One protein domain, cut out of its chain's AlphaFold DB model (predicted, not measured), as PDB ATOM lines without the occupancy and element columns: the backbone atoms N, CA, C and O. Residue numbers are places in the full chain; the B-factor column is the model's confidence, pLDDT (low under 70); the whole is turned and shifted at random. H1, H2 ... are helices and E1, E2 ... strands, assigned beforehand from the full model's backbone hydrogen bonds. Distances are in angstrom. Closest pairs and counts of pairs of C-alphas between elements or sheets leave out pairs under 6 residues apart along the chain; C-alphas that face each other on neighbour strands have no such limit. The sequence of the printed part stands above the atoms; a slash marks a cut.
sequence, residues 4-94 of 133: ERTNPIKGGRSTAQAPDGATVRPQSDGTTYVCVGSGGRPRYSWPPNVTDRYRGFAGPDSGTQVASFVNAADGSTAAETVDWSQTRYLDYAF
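AT A GLANCE: This is residues 4 to 94 of the 133 residues of a protein of Pseudonocardiales bacterium (UniProt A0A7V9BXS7). Little regular structure: a small sheet of three short strands, E3 - E1 - E6, sits near the middle among long loops, and a longer hairpin, E4 and E5, turns away from it. E2 and H1 lie far from the middle. The printed part has 91 residues, of which only 30 are in named elements, and the class, mostly strand, rests on these 30, with 26 in strands and 4 in the helix; the order along the chain is E1 E2 H1 E3 E4 E5 E6, and both sheets are antiparallel. The whole is compact, radius of gyration of the C-alphas 13.8 A, spanning 39 by 37 by 26 A.

IN THESE COORDINATES: E1, residues 4 to 6, begins at C-alpha 4 (-28.374, -24.681, 44.183). E2 is 22 to 24, H1 26 to 29, E3 34 to 36. E4, 66 to 71, measures 16.3 A; E5, 77 to 82, 14.7 A; E6, 85 to 89, 10.9 A, ending at C-alpha 89 (-31.842, -29.999, 43.081).

HOW THE PARTS SIT: Inner strand E1 has N 4 and O 35 of E3 at 2.9 A, and N 5 and O 87 of E6 at 2.9 A. In the hairpin, N 68 and O 80 are 2.9 A apart. E5 runs on into E6 at 98 degrees. E2 pairs with no named strand. H1 is too short for an O i to N i+4 pair; its 1 O i to N i+3 pair is out of range.

THE WHOLE: The printed part has no cut. Links E1 to E2 and E3 to E4 are long. Residues 58 to 62 are under pLDDT 70.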
ATOM      1  N   GLU A   4     -27.563 -25.864  43.919       95.69
ATOM      2  CA  GLU A   4     -28.374 -24.681  44.183       95.69
ATOM      3  C   GLU A   4     -27.826 -23.461  43.436       95.69
ATOM      4  O   GLU A   4     -26.619 -23.207  43.445       95.69
ATOM      5  N   ARG A   5     -28.715 -22.684  42.815       97.44
ATOM      6  CA  ARG A   5     -28.387 -21.408  42.176       97.44
ATOM      7  C   ARG A   5     -29.239 -20.289  42.743       97.44
ATOM      8  O   ARG A   5     -30.449 -20.434  42.920       97.44
ATOM      9  N   THR A   6     -28.601 -19.142  42.947       97.75
ATOM     10  CA  THR A   6     -29.267 -17.955  43.462       97.75
ATOM     11  C   THR A   6     -29.864 -17.064  42.364       97.75
ATOM     12  O   THR A   6     -29.465 -17.106  41.197       97.75
ATOM     13  N   ASN A   7     -30.773 -16.173  42.755       97.81
ATOM     14  CA  ASN A   7     -30.988 -14.892  42.085       97.81
ATOM     15  C   ASN A   7     -29.696 -14.047  42.135       97.81
ATOM     16  O   ASN A   7     -28.816 -14.326  42.956       97.81
ATOM     17  N   PRO A   8     -29.520 -13.021  41.284       98.38
ATOM     18  CA  PRO A   8     -28.405 -12.093  41.435       98.38
ATOM     19  C   PRO A   8     -28.506 -11.338  42.766       98.38
ATOM     20  O   PRO A   8     -29.513 -10.689  43.054       98.38
ATOM     21  N   ILE A   9     -27.448 -11.426  43.575       97.94
ATOM     22  CA  ILE A   9     -27.365 -10.817  44.902       97.94
ATOM     23  C   ILE A   9     -26.428  -9.608  44.866       97.94
ATOM     24  O   ILE A   9     -25.286  -9.681  44.398       97.94
ATOM     25  N   LYS A  10     -26.890  -8.494  45.439       96.88
ATOM     26  CA  LYS A  10     -26.091  -7.290  45.692       96.88
ATOM     27  C   LYS A  10     -26.476  -6.709  47.048       96.88
ATOM     28  O   LYS A  10     -27.653  -6.525  47.334       96.88
ATOM     29  N   GLY A  11     -25.489  -6.440  47.903       94.25
ATOM     30  CA  GLY A  11     -25.757  -5.944  49.262       94.25
ATOM     31  C   GLY A  11     -26.569  -6.922  50.122       94.25
ATOM     32  O   GLY A  11     -27.394  -6.490  50.919       94.25
ATOM     33  N   GLY A  12     -26.373  -8.232  49.924       91.06
ATOM     34  CA  GLY A  12     -27.043  -9.285  50.697       91.06
ATOM     35  C   GLY A  12     -28.507  -9.541  50.327       91.06
ATOM     36  O   GLY A  12     -29.189 -10.256  51.051       91.06
ATOM     37  N   ARG A  13     -29.012  -8.967  49.229       93.38
ATOM     38  CA  ARG A  13     -30.401  -9.147  48.775       93.38
ATOM     39  C   ARG A  13     -30.456  -9.482  47.293       93.38
ATOM     40  O   ARG A  13     -29.600  -9.016  46.537       93.38
ATOM     41  N   SER A  14     -31.479 -10.232  46.887       96.75
ATOM     42  CA  SER A  14     -31.851 -10.348  45.477       96.75
ATOM     43  C   SER A  14     -32.144  -8.959  44.911       96.75
ATOM     44  O   SER A  14     -32.843  -8.162  45.536       96.75
ATOM     45  N   THR A  15     -31.622  -8.658  43.728       97.38
ATOM     46  CA  THR A  15     -31.957  -7.416  43.003       97.38
ATOM     47  C   THR A  15     -32.995  -7.639  41.910       97.38
ATOM     48  O   THR A  15     -33.692  -6.706  41.519       97.38
ATOM     49  N   ALA A  16     -33.099  -8.875  41.424       95.81
ATOM     50  CA  ALA A  16     -34.034  -9.317  40.406       95.81
ATOM     51  C   ALA A  16     -34.302 -10.817  40.573       95.81
ATOM     52  O   ALA A  16     -33.474 -11.549  41.109       95.81
ATOM     53  N   GLN A  17     -35.447 -11.280  40.077       94.88
ATOM     54  CA  GLN A  17     -35.728 -12.708  39.942       94.88
ATOM     55  C   GLN A  17     -35.056 -13.246  38.669       94.88
ATOM     56  O   GLN A  17     -35.144 -12.626  37.612       94.88
ATOM     57  N   ALA A  18     -34.412 -14.407  38.760       96.25
ATOM     58  CA  ALA A  18     -33.668 -15.043  37.675       96.25
ATOM     59  C   ALA A  18     -34.076 -16.521  37.512       96.25
ATOM     60  O   ALA A  18     -33.270 -17.412  37.795       96.25
ATOM     61  N   PRO A  19     -35.328 -16.816  37.097       95.12
ATOM     62  CA  PRO A  19     -35.793 -18.188  36.857       95.12
ATOM     63  C   PRO A  19     -34.925 -18.939  35.834       95.12
ATOM     64  O   PRO A  19     -34.028 -18.367  35.220       95.12
ATOM     65  N   ASP A  20     -35.176 -20.235  35.664       96.12
ATOM     66  CA  ASP A  20     -34.553 -21.016  34.590       96.12
ATOM     67  C   ASP A  20     -34.665 -20.292  33.232       96.12
ATOM     68  O   ASP A  20     -35.710 -19.738  32.882       96.12
ATOM     69  N   GLY A  21     -33.557 -20.251  32.494       97.69
ATOM     70  CA  GLY A  21     -33.411 -19.537  31.227       97.69
ATOM     71  C   GLY A  21     -33.155 -18.031  31.353       97.69
ATOM     72  O   GLY A  21     -32.992 -17.361  30.332       97.69
ATOM     73  N   ALA A  22     -33.101 -17.470  32.566       98.12
ATOM     74  CA  ALA A  22     -32.915 -16.034  32.751       98.12
ATOM     75  C   ALA A  22     -31.564 -15.526  32.225       98.12
ATOM     76  O   ALA A  22     -30.544 -16.220  32.231       98.12
ATOM     77  N   THR A  23     -31.562 -14.254  31.823       98.62
ATOM     78  CA  THR A  23     -30.343 -13.489  31.561       98.62
ATOM     79  C   THR A  23     -30.109 -12.504  32.698       98.62
ATOM     80  O   THR A  23     -30.991 -11.714  33.020       98.62
ATOM     81  N   VAL A  24     -28.914 -12.537  33.276       98.56
ATOM     82  CA  VAL A  24     -28.456 -11.656  34.352       98.56
ATOM     83  C   VAL A  24     -27.318 -10.793  33.819       98.56
ATOM     84  O   VAL A  24     -26.443 -11.276  33.096       98.56
ATOM     85  N   ARG A  25     -27.295  -9.515  34.194       98.06
ATOM     86  CA  ARG A  25     -26.185  -8.590  33.940       98.06
ATOM     87  C   ARG A  25     -25.447  -8.325  35.249       98.06
ATOM     88  O   ARG A  25     -25.832  -7.416  35.983       98.06
ATOM     89  N   PRO A  26     -24.350  -9.050  35.555       97.38
ATOM     90  CA  PRO A  26     -23.744  -8.993  36.887       97.38
ATOM     91  C   PRO A  26     -23.303  -7.596  37.343       97.38
ATOM     92  O   PRO A  26     -23.267  -7.312  38.535       97.38
ATOM     93  N   GLN A  27     -22.993  -6.699  36.401       94.88
ATOM     94  CA  GLN A  27     -22.609  -5.319  36.696       94.88
ATOM     95  C   GLN A  27     -23.740  -4.503  37.351       94.88
ATOM     96  O   GLN A  27     -23.478  -3.717  38.265       94.88
ATOM     97  N   SER A  28     -24.982  -4.664  36.887       95.81
ATOM     98  CA  SER A  28     -26.152  -3.965  37.429       95.81
ATOM     99  C   SER A  28     -26.842  -4.795  38.503       95.81
ATOM    100  O   SER A  28     -27.071  -4.295  39.607       95.81
ATOM    101  N   ASP A  29     -27.094  -6.064  38.192       98.06
ATOM    102  CA  ASP A  29     -27.967  -6.945  38.962       98.06
ATOM    103  C   ASP A  29     -27.201  -7.559  40.146       98.06
ATOM    104  O   ASP A  29     -27.754  -7.796  41.211       98.06
ATOM    105  N   GLY A  30     -25.890  -7.747  40.029       98.06
ATOM    106  CA  GLY A  30     -25.069  -8.362  41.068       98.06
ATOM    107  C   GLY A  30     -24.732  -9.821  40.784       98.06
ATOM    108  O   GLY A  30     -24.870 -10.325  39.668       98.06
ATOM    109  N   THR A  31     -24.214 -10.498  41.799       98.44
ATOM    110  CA  THR A  31     -23.552 -11.793  41.629       98.44
ATOM    111  C   THR A  31     -24.555 -12.933  41.732       98.44
ATOM    112  O   THR A  31     -25.281 -13.038  42.715       98.44
ATOM    113  N   THR A  32     -24.572 -13.816  40.736       98.44
ATOM    114  CA  THR A  32     -25.219 -15.130  40.850       98.44
ATOM    115  C   THR A  32     -24.248 -16.098  41.517       98.44
ATOM    116  O   THR A  32     -23.128 -16.267  41.032       98.44
ATOM    117  N   TYR A  33     -24.666 -16.736  42.607       98.00
ATOM    118  CA  TYR A  33     -23.899 -17.784  43.274       98.00
ATOM    119  C   TYR A  33     -24.444 -19.151  42.863       98.00
ATOM    120  O   TYR A  33     -25.655 -19.336  42.736       98.00
ATOM    121  N   VAL A  34     -23.540 -20.105  42.639       98.00
ATOM    122  CA  VAL A  34     -23.890 -21.484  42.286       98.00
ATOM    123  C   VAL A  34     -23.119 -22.433  43.190       98.00
ATOM    124  O   VAL A  34     -21.888 -22.439  43.192       98.00
ATOM    125  N   CYS A  35     -23.847 -23.249  43.942       96.00
ATOM    126  CA  CYS A  35     -23.314 -24.420  44.615       96.00
ATOM    127  C   CYS A  35     -23.566 -25.637  43.719       96.00
ATOM    128  O   CYS A  35     -24.709 -25.933  43.388       96.00
ATOM    129  N   VAL A  36     -22.506 -26.346  43.327       95.62
ATOM    130  CA  VAL A  36     -22.581 -27.623  42.593       95.62
ATOM    131  C   VAL A  36     -21.763 -28.690  43.327       95.62
ATOM    132  O   VAL A  36     -20.858 -29.333  42.806       95.62
ATOM    133  N   GLY A  37     -22.061 -28.859  44.615       93.31
ATOM    134  CA  GLY A  37     -21.416 -29.851  45.483       93.31
ATOM    135  C   GLY A  37     -22.012 -31.259  45.356       93.31
ATOM    136  O   GLY A  37     -21.913 -32.047  46.295       93.31
ATOM    137  N   SER A  38     -22.699 -31.548  44.251       90.75
ATOM    138  CA  SER A  38     -23.538 -32.725  43.984       90.75
ATOM    139  C   SER A  38     -22.824 -33.821  43.179       90.75
ATOM    140  O   SER A  38     -23.457 -34.548  42.433       90.75
ATOM    141  N   GLY A  39     -21.501 -33.957  43.284       88.94
ATOM    142  CA  GLY A  39     -20.728 -34.830  42.385       88.94
ATOM    143  C   GLY A  39     -20.650 -36.327  42.734       88.94
ATOM    144  O   GLY A  39     -19.972 -37.047  42.011       88.94
ATOM    145  N   GLY A  40     -21.254 -36.813  43.831       80.06
ATOM    146  CA  GLY A  40     -21.251 -38.264  44.129       80.06
ATOM    147  C   GLY A  40     -21.143 -38.711  45.595       80.06
ATOM    148  O   GLY A  40     -21.129 -39.910  45.866       80.06
ATOM    149  N   ARG A  41     -21.055 -37.799  46.574       83.81
ATOM    150  CA  ARG A  41     -21.200 -38.155  48.003       83.81
ATOM    151  C   ARG A  41     -22.683 -38.216  48.398       83.81
ATOM    152  O   ARG A  41     -23.485 -37.534  47.762       83.81
ATOM    153  N   PRO A  42     -23.044 -38.952  49.473       78.56
ATOM    154  CA  PRO A  42     -24.418 -39.010  49.959       78.56
ATOM    155  C   PRO A  42     -25.039 -37.624  50.120       78.56
ATOM    156  O   PRO A  42     -24.392 -36.678  50.586       78.56
ATOM    157  N   ARG A  43     -26.296 -37.527  49.698       77.50
ATOM    158  CA  ARG A  43     -27.070 -36.289  49.650       77.50
ATOM    159  C   ARG A  43     -27.372 -35.785  51.057       77.50
ATOM    160  O   ARG A  43     -27.530 -36.579  51.984       77.50
ATOM    161  N   TYR A  44     -27.465 -34.464  51.205       78.50
ATOM    162  CA  TYR A  44     -28.157 -33.914  52.373       78.50
ATOM    163  C   TYR A  44     -29.665 -34.023  52.156       78.50
ATOM    164  O   TYR A  44     -30.114 -34.349  51.064       78.50
ATOM    165  N   SER A  45     -30.443 -33.802  53.206       85.62
ATOM    166  CA  SER A  45     -31.882 -33.581  53.075       85.62
ATOM    167  C   SER A  45     -32.145 -32.084  53.053       85.62
ATOM    168  O   SER A  45     -31.420 -31.320  53.696       85.62
ATOM    169  N   TRP A  46     -33.187 -31.671  52.341       86.44
ATOM    170  CA  TRP A  46     -33.708 -30.325  52.509       86.44
ATOM    171  C   TRP A  46     -34.216 -30.121  53.946       86.44
ATOM    172  O   TRP A  46     -34.688 -31.077  54.571       86.44
ATOM    173  N   PRO A  47     -34.148 -28.890  54.482       83.25
ATOM    174  CA  PRO A  47     -34.907 -28.522  55.670       83.25
ATOM    175  C   PRO A  47     -36.415 -28.779  55.478       83.25
ATOM    176  O   PRO A  47     -36.888 -28.834  54.340       83.25
ATOM    177  N   PRO A  48     -37.197 -28.882  56.569       83.12
ATOM    178  CA  PRO A  48     -38.651 -28.974  56.475       83.12
ATOM    179  C   PRO A  48     -39.247 -27.872  55.583       83.12
ATOM    180  O   PRO A  48     -38.866 -26.708  55.700       83.12
ATOM    181  N   ASN A  49     -40.200 -28.243  54.722       80.00
ATOM    182  CA  ASN A  49     -40.906 -27.360  53.774       80.00
ATOM    183  C   ASN A  49     -40.033 -26.744  52.666       80.00
ATOM    184  O   ASN A  49     -40.481 -25.851  51.949       80.00
ATOM    185  N   VAL A  50     -38.796 -27.211  52.502       86.31
ATOM    186  CA  VAL A  50     -37.967 -26.900  51.338       86.31
ATOM    187  C   VAL A  50     -37.937 -28.140  50.452       86.31
ATOM    188  O   VAL A  50     -37.694 -29.251  50.915       86.31
ATOM    189  N   THR A  51     -38.200 -27.956  49.164       88.69
ATOM    190  CA  THR A  51     -38.153 -29.033  48.171       88.69
ATOM    191  C   THR A  51     -37.319 -28.616  46.970       88.69
ATOM    192  O   THR A  51     -36.931 -27.450  46.832       88.69
ATOM    193  N   ASP A  52     -37.104 -29.571  46.070       91.50
ATOM    194  CA  ASP A  52     -36.548 -29.308  44.751       91.50
ATOM    195  C   ASP A  52     -37.369 -28.264  43.980       91.50
ATOM    196  O   ASP A  52     -38.598 -28.174  44.105       91.50
ATOM    197  N   ARG A  53     -36.646 -27.479  43.180       92.75
ATOM    198  CA  ARG A  53     -37.143 -26.413  42.310       92.75
ATOM    199  C   ARG A  53     -36.247 -26.341  41.079       92.75
ATOM    200  O   ARG A  53     -35.177 -25.745  41.149       92.75
ATOM    201  N   TYR A  54     -36.649 -26.930  39.967       93.62
ATOM    202  CA  TYR A  54     -35.853 -26.941  38.740       93.62
ATOM    203  C   TYR A  54     -36.737 -27.112  37.499       93.62
ATOM    204  O   TYR A  54     -37.957 -27.267  37.598       93.62
ATOM    205  N   ARG A  55     -36.147 -27.044  36.303       94.25
ATOM    206  CA  ARG A  55     -36.877 -27.233  35.047       94.25
ATOM    207  C   ARG A  55     -37.604 -28.576  35.033       94.25
ATOM    208  O   ARG A  55     -36.987 -29.635  35.103       94.25
ATOM    209  N   GLY A  56     -38.925 -28.523  34.879       87.62
ATOM    210  CA  GLY A  56     -39.779 -29.712  34.900       87.62
ATOM    211  C   GLY A  56     -40.188 -30.173  36.302       87.62
ATOM    212  O   GLY A  56     -40.925 -31.146  36.412       87.62
ATOM    213  N   PHE A  57     -39.770 -29.469  37.361       84.38
ATOM    214  CA  PHE A  57     -40.172 -29.746  38.736       84.38
ATOM    215  C   PHE A  57     -40.211 -28.459  39.571       84.38
ATOM    216  O   PHE A  57     -39.245 -28.067  40.226       84.38
ATOM    217  N   ALA A  58     -41.359 -27.789  39.572       66.69
ATOM    218  CA  ALA A  58     -41.676 -26.857  40.644       66.69
ATOM    219  C   ALA A  58     -42.302 -27.697  41.758       66.69
ATOM    220  O   ALA A  58     -43.482 -28.030  41.673       66.69
ATOM    221  N   GLY A  59     -41.521 -28.118  42.758       64.69
ATOM    222  CA  GLY A  59     -42.098 -28.792  43.922       64.69
ATOM    223  C   GLY A  59     -43.258 -27.959  44.499       64.69
ATOM    224  O   GLY A  59     -43.209 -26.726  44.413       64.69
ATOM    225  N   PRO A  60     -44.305 -28.585  45.059       54.75
ATOM    226  CA  PRO A  60     -45.508 -27.883  45.517       54.75
ATOM    227  C   PRO A  60     -45.212 -26.783  46.553       54.75
ATOM    228  O   PRO A  60     -45.870 -25.747  46.537       54.75
ATOM    229  N   ASP A  61     -44.158 -26.954  47.360       60.69
ATOM    230  CA  ASP A  61     -43.701 -25.984  48.372       60.69
ATOM    231  C   ASP A  61     -42.519 -25.126  47.896       60.69
ATOM    232  O   ASP A  61     -41.967 -24.301  48.622       60.69
ATOM    233  N   SER A  62     -42.091 -25.306  46.651       64.62
ATOM    234  CA  SER A  62     -40.821 -24.788  46.155       64.62
ATOM    235  C   SER A  62     -40.851 -23.308  45.784       64.62
ATOM    236  O   SER A  62     -40.030 -22.893  44.977       64.62
ATOM    237  N   GLY A  63     -41.773 -22.502  46.322       73.62
ATOM    238  CA  GLY A  63     -41.912 -21.066  46.040       73.62
ATOM    239  C   GLY A  63     -40.585 -20.286  46.040       73.62
ATOM    240  O   GLY A  63     -39.532 -20.776  46.448       73.62
ATOM    241  N   THR A  64     -40.600 -19.042  45.561       80.31
ATOM    242  CA  THR A  64     -39.373 -18.225  45.523       80.31
ATOM    243  C   THR A  64     -38.856 -17.865  46.912       80.31
ATOM    244  O   THR A  64     -37.701 -17.485  47.020       80.31
ATOM    245  N   GLN A  65     -39.674 -18.004  47.962       88.44
ATOM    246  CA  GLN A  65     -39.293 -17.773  49.352       88.44
ATOM    247  C   GLN A  65     -39.055 -19.091  50.088       88.44
ATOM    248  O   GLN A  65     -39.890 -19.992  50.026       88.44
ATOM    249  N   VAL A  66     -37.942 -19.186  50.813       88.69
ATOM    250  CA  VAL A  66     -37.589 -20.355  51.627       88.69
ATOM    251  C   VAL A  66     -37.119 -19.939  53.014       88.69
ATOM    252  O   VAL A  66     -36.471 -18.904  53.184       88.69
ATOM    253  N   ALA A  67     -37.439 -20.761  54.012       89.00
ATOM    254  CA  ALA A  67     -36.882 -20.614  55.349       89.00
ATOM    255  C   ALA A  67     -35.388 -20.975  55.332       89.00
ATOM    256  O   ALA A  67     -34.987 -21.993  54.767       89.00
ATOM    257  N   SER A  68     -34.575 -20.132  55.957       89.25
ATOM    258  CA  SER A  68     -33.123 -20.268  56.072       89.25
ATOM    259  C   SER A  68     -32.689 -19.792  57.466       89.25
ATOM    260  O   SER A  68     -33.517 -19.456  58.318       89.25
ATOM    261  N   PHE A  69     -31.391 -19.797  57.728       89.88
ATOM    262  CA  PHE A  69     -30.805 -19.173  58.901       89.88
ATOM    263  C   PHE A  69     -29.418 -18.622  58.573       89.88
ATOM    264  O   PHE A  69     -28.674 -19.196  57.776       89.88
ATOM    265  N   VAL A  70     -29.041 -17.546  59.257       90.62
ATOM    266  CA  VAL A  70     -27.667 -17.040  59.264       90.62
ATOM    267  C   VAL A  70     -26.948 -17.519  60.518       90.62
ATOM    268  O   VAL A  70     -27.533 -17.571  61.600       90.62
ATOM    269  N   ASN A  71     -25.666 -17.856  60.382       92.69
ATOM    270  CA  ASN A  71     -24.795 -18.086  61.532       92.69
ATOM    271  C   ASN A  71     -24.312 -16.725  62.048       92.69
ATOM    272  O   ASN A  71     -23.652 -15.983  61.316       92.69
ATOM    273  N   ALA A  72     -24.667 -16.387  63.283       91.69
ATOM    274  CA  ALA A  72     -24.273 -15.150  63.936       91.69
ATOM    275  C   ALA A  72     -22.846 -15.247  64.501       91.69
ATOM    276  O   ALA A  72     -22.301 -16.330  64.716       91.69
ATOM    277  N   ALA A  73     -22.226 -14.091  64.750       92.38
ATOM    278  CA  ALA A  73     -20.840 -14.011  65.215       92.38
ATOM    279  C   ALA A  73     -20.616 -14.642  66.604       92.38
ATOM    280  O   ALA A  73     -19.500 -15.041  66.922       92.38
ATOM    281  N   ASP A  74     -21.668 -14.742  67.417       93.81
ATOM    282  CA  ASP A  74     -21.657 -15.382  68.736       93.81
ATOM    283  C   ASP A  74     -21.843 -16.912  68.676       93.81
ATOM    284  O   ASP A  74     -21.904 -17.571  69.712       93.81
ATOM    285  N   GLY A  75     -21.921 -17.486  67.469       93.44
ATOM    286  CA  GLY A  75     -22.146 -18.912  67.245       93.44
ATOM    287  C   GLY A  75     -23.616 -19.337  67.309       93.44
ATOM    288  O   GLY A  75     -23.902 -20.519  67.115       93.44
ATOM    289  N   SER A  76     -24.549 -18.410  67.553       95.12
ATOM    290  CA  SER A  76     -25.983 -18.682  67.442       95.12
ATOM    291  C   SER A  76     -26.442 -18.707  65.981       95.12
ATOM    292  O   SER A  76     -25.729 -18.288  65.066       95.12
ATOM    293  N   THR A  77     -27.657 -19.202  65.748       93.81
ATOM    294  CA  THR A  77     -28.328 -19.097  64.453       93.81
ATOM    295  C   THR A  77     -29.528 -18.168  64.563       93.81
ATOM    296  O   THR A  77     -30.290 -18.222  65.528       93.81
ATOM    297  N   ALA A  78     -29.713 -17.314  63.558       92.69
ATOM    298  CA  ALA A  78     -30.896 -16.473  63.436       92.69
ATOM    299  C   ALA A  78     -31.700 -16.917  62.217       92.69
ATOM    300  O   ALA A  78     -31.176 -16.941  61.103       92.69
ATOM    301  N   ALA A  79     -32.961 -17.291  62.435       92.00
ATOM    302  CA  ALA A  79     -33.862 -17.679  61.360       92.00
ATOM    303  C   ALA A  79     -34.130 -16.498  60.418       92.00
ATOM    304  O   ALA A  79     -34.274 -15.353  60.852       92.00
ATOM    305  N   GLU A  80     -34.251 -16.794  59.132       91.12
ATOM    306  CA  GLU A  80     -34.588 -15.822  58.100       91.12
ATOM    307  C   GLU A  80     -35.500 -16.450  57.041       91.12
ATOM    308  O   GLU A  80     -35.660 -17.669  56.948       91.12
ATOM    309  N   THR A  81     -36.108 -15.602  56.221       91.25
ATOM    310  CA  THR A  81     -36.766 -16.017  54.982       91.25
ATOM    311  C   THR A  81     -36.036 -15.355  53.834       91.25
ATOM    312  O   THR A  81     -35.896 -14.132  53.812       91.25
ATOM    313  N   VAL A  82     -35.568 -16.163  52.890       91.81
ATOM    314  CA  VAL A  82     -34.794 -15.692  51.744       91.81
ATOM    315  C   VAL A  82     -35.575 -15.898  50.465       91.81
ATOM    316  O   VAL A  82     -36.288 -16.886  50.324       91.81
ATOM    317  N   ASP A  83     -35.418 -14.976  49.521       92.81
ATOM    318  CA  ASP A  83     -36.023 -15.068  48.194       92.81
ATOM    319  C   ASP A  83     -35.013 -15.438  47.097       92.81
ATOM    320  O   ASP A  83     -35.353 -15.493  45.915       92.81
ATOM    321  N   TRP A  84     -33.742 -15.611  47.471       94.44
ATOM    322  CA  TRP A  84     -32.657 -15.758  46.515       94.44
ATOM    323  C   TRP A  84     -32.467 -17.198  46.041       94.44
ATOM    324  O   TRP A  84     -31.816 -17.377  45.024       94.44
ATOM    325  N   SER A  85     -33.007 -18.214  46.723       93.44
ATOM    326  CA  SER A  85     -32.819 -19.637  46.388       93.44
ATOM    327  C   SER A  85     -33.676 -20.064  45.187       93.44
ATOM    328  O   SER A  85     -34.806 -20.558  45.319       93.44
ATOM    329  N   GLN A  86     -33.141 -19.829  43.988       93.69
ATOM    330  CA  GLN A  86     -33.930 -19.799  42.761       93.69
ATOM    331  C   GLN A  86     -34.059 -21.143  42.059       93.69
ATOM    332  O   GLN A  86     -35.133 -21.441  41.530       93.69
ATOM    333  N   THR A  87     -32.998 -21.947  42.077       94.69
ATOM    334  CA  THR A  87     -33.017 -23.319  41.570       94.69
ATOM    335  C   THR A  87     -32.352 -24.232  42.586       94.69
ATOM    336  O   THR A  87     -31.296 -23.893  43.109       94.69
ATOM    337  N   ARG A  88     -32.971 -25.376  42.869       93.88
ATOM    338  CA  ARG A  88     -32.588 -26.348  43.897       93.88
ATOM    339  C   ARG A  88     -32.783 -27.756  43.358       93.88
ATOM    340  O   ARG A  88     -33.857 -28.064  42.841       93.88
ATOM    341  N   TYR A  89     -31.772 -28.603  43.504       93.75
ATOM    342  CA  TYR A  89     -31.842 -29.999  43.081       93.75
ATOM    343  C   TYR A  89     -31.080 -30.909  44.043       93.75
ATOM    344  O   TYR A  89     -29.874 -30.737  44.264       93.75
ATOM    345  N   LEU A  90     -31.797 -31.883  44.605       92.50
ATOM    346  CA  LEU A  90     -31.288 -32.869  45.549       92.50
ATOM    347  C   LEU A  90     -30.970 -34.204  44.872       92.50
ATOM    348  O   LEU A  90     -31.385 -35.281  45.308       92.50
ATOM    349  N   ASP A  91     -30.164 -34.132  43.824       92.94
ATOM    350  CA  ASP A  91     -29.472 -35.292  43.283       92.94
ATOM    351  C   ASP A  91     -28.172 -34.887  42.587       92.94
ATOM    352  O   ASP A  91     -27.701 -33.751  42.724       92.94
ATOM    353  N   TYR A  92     -27.556 -35.832  41.889       94.56
ATOM    354  CA  TYR A  92     -26.292 -35.616  41.215       94.56
ATOM    355  C   TYR A  92     -26.421 -34.731  39.981       94.56
ATOM    356  O   TYR A  92     -27.244 -34.956  39.094       94.56
ATOM    357  N   ALA A  93     -25.565 -33.717  39.930       95.75
ATOM    358  CA  ALA A  93     -25.500 -32.770  38.831       95.75
ATOM    359  C   ALA A  93     -24.093 -32.188  38.693       95.75
ATOM    360  O   ALA A  93     -23.342 -32.101  39.673       95.75
ATOM    361  N   PHE A  94     -23.778 -31.747  37.481       97.31
ATOM    362  CA  PHE A  94     -22.573 -31.008  37.121       97.31
ATOM    363  C   PHE A  94     -22.940 -29.773  36.291       97.31
ATOM    364  O   PHE A  94     -24.079 -29.623  35.843       97.31
TER     365      PHE A  94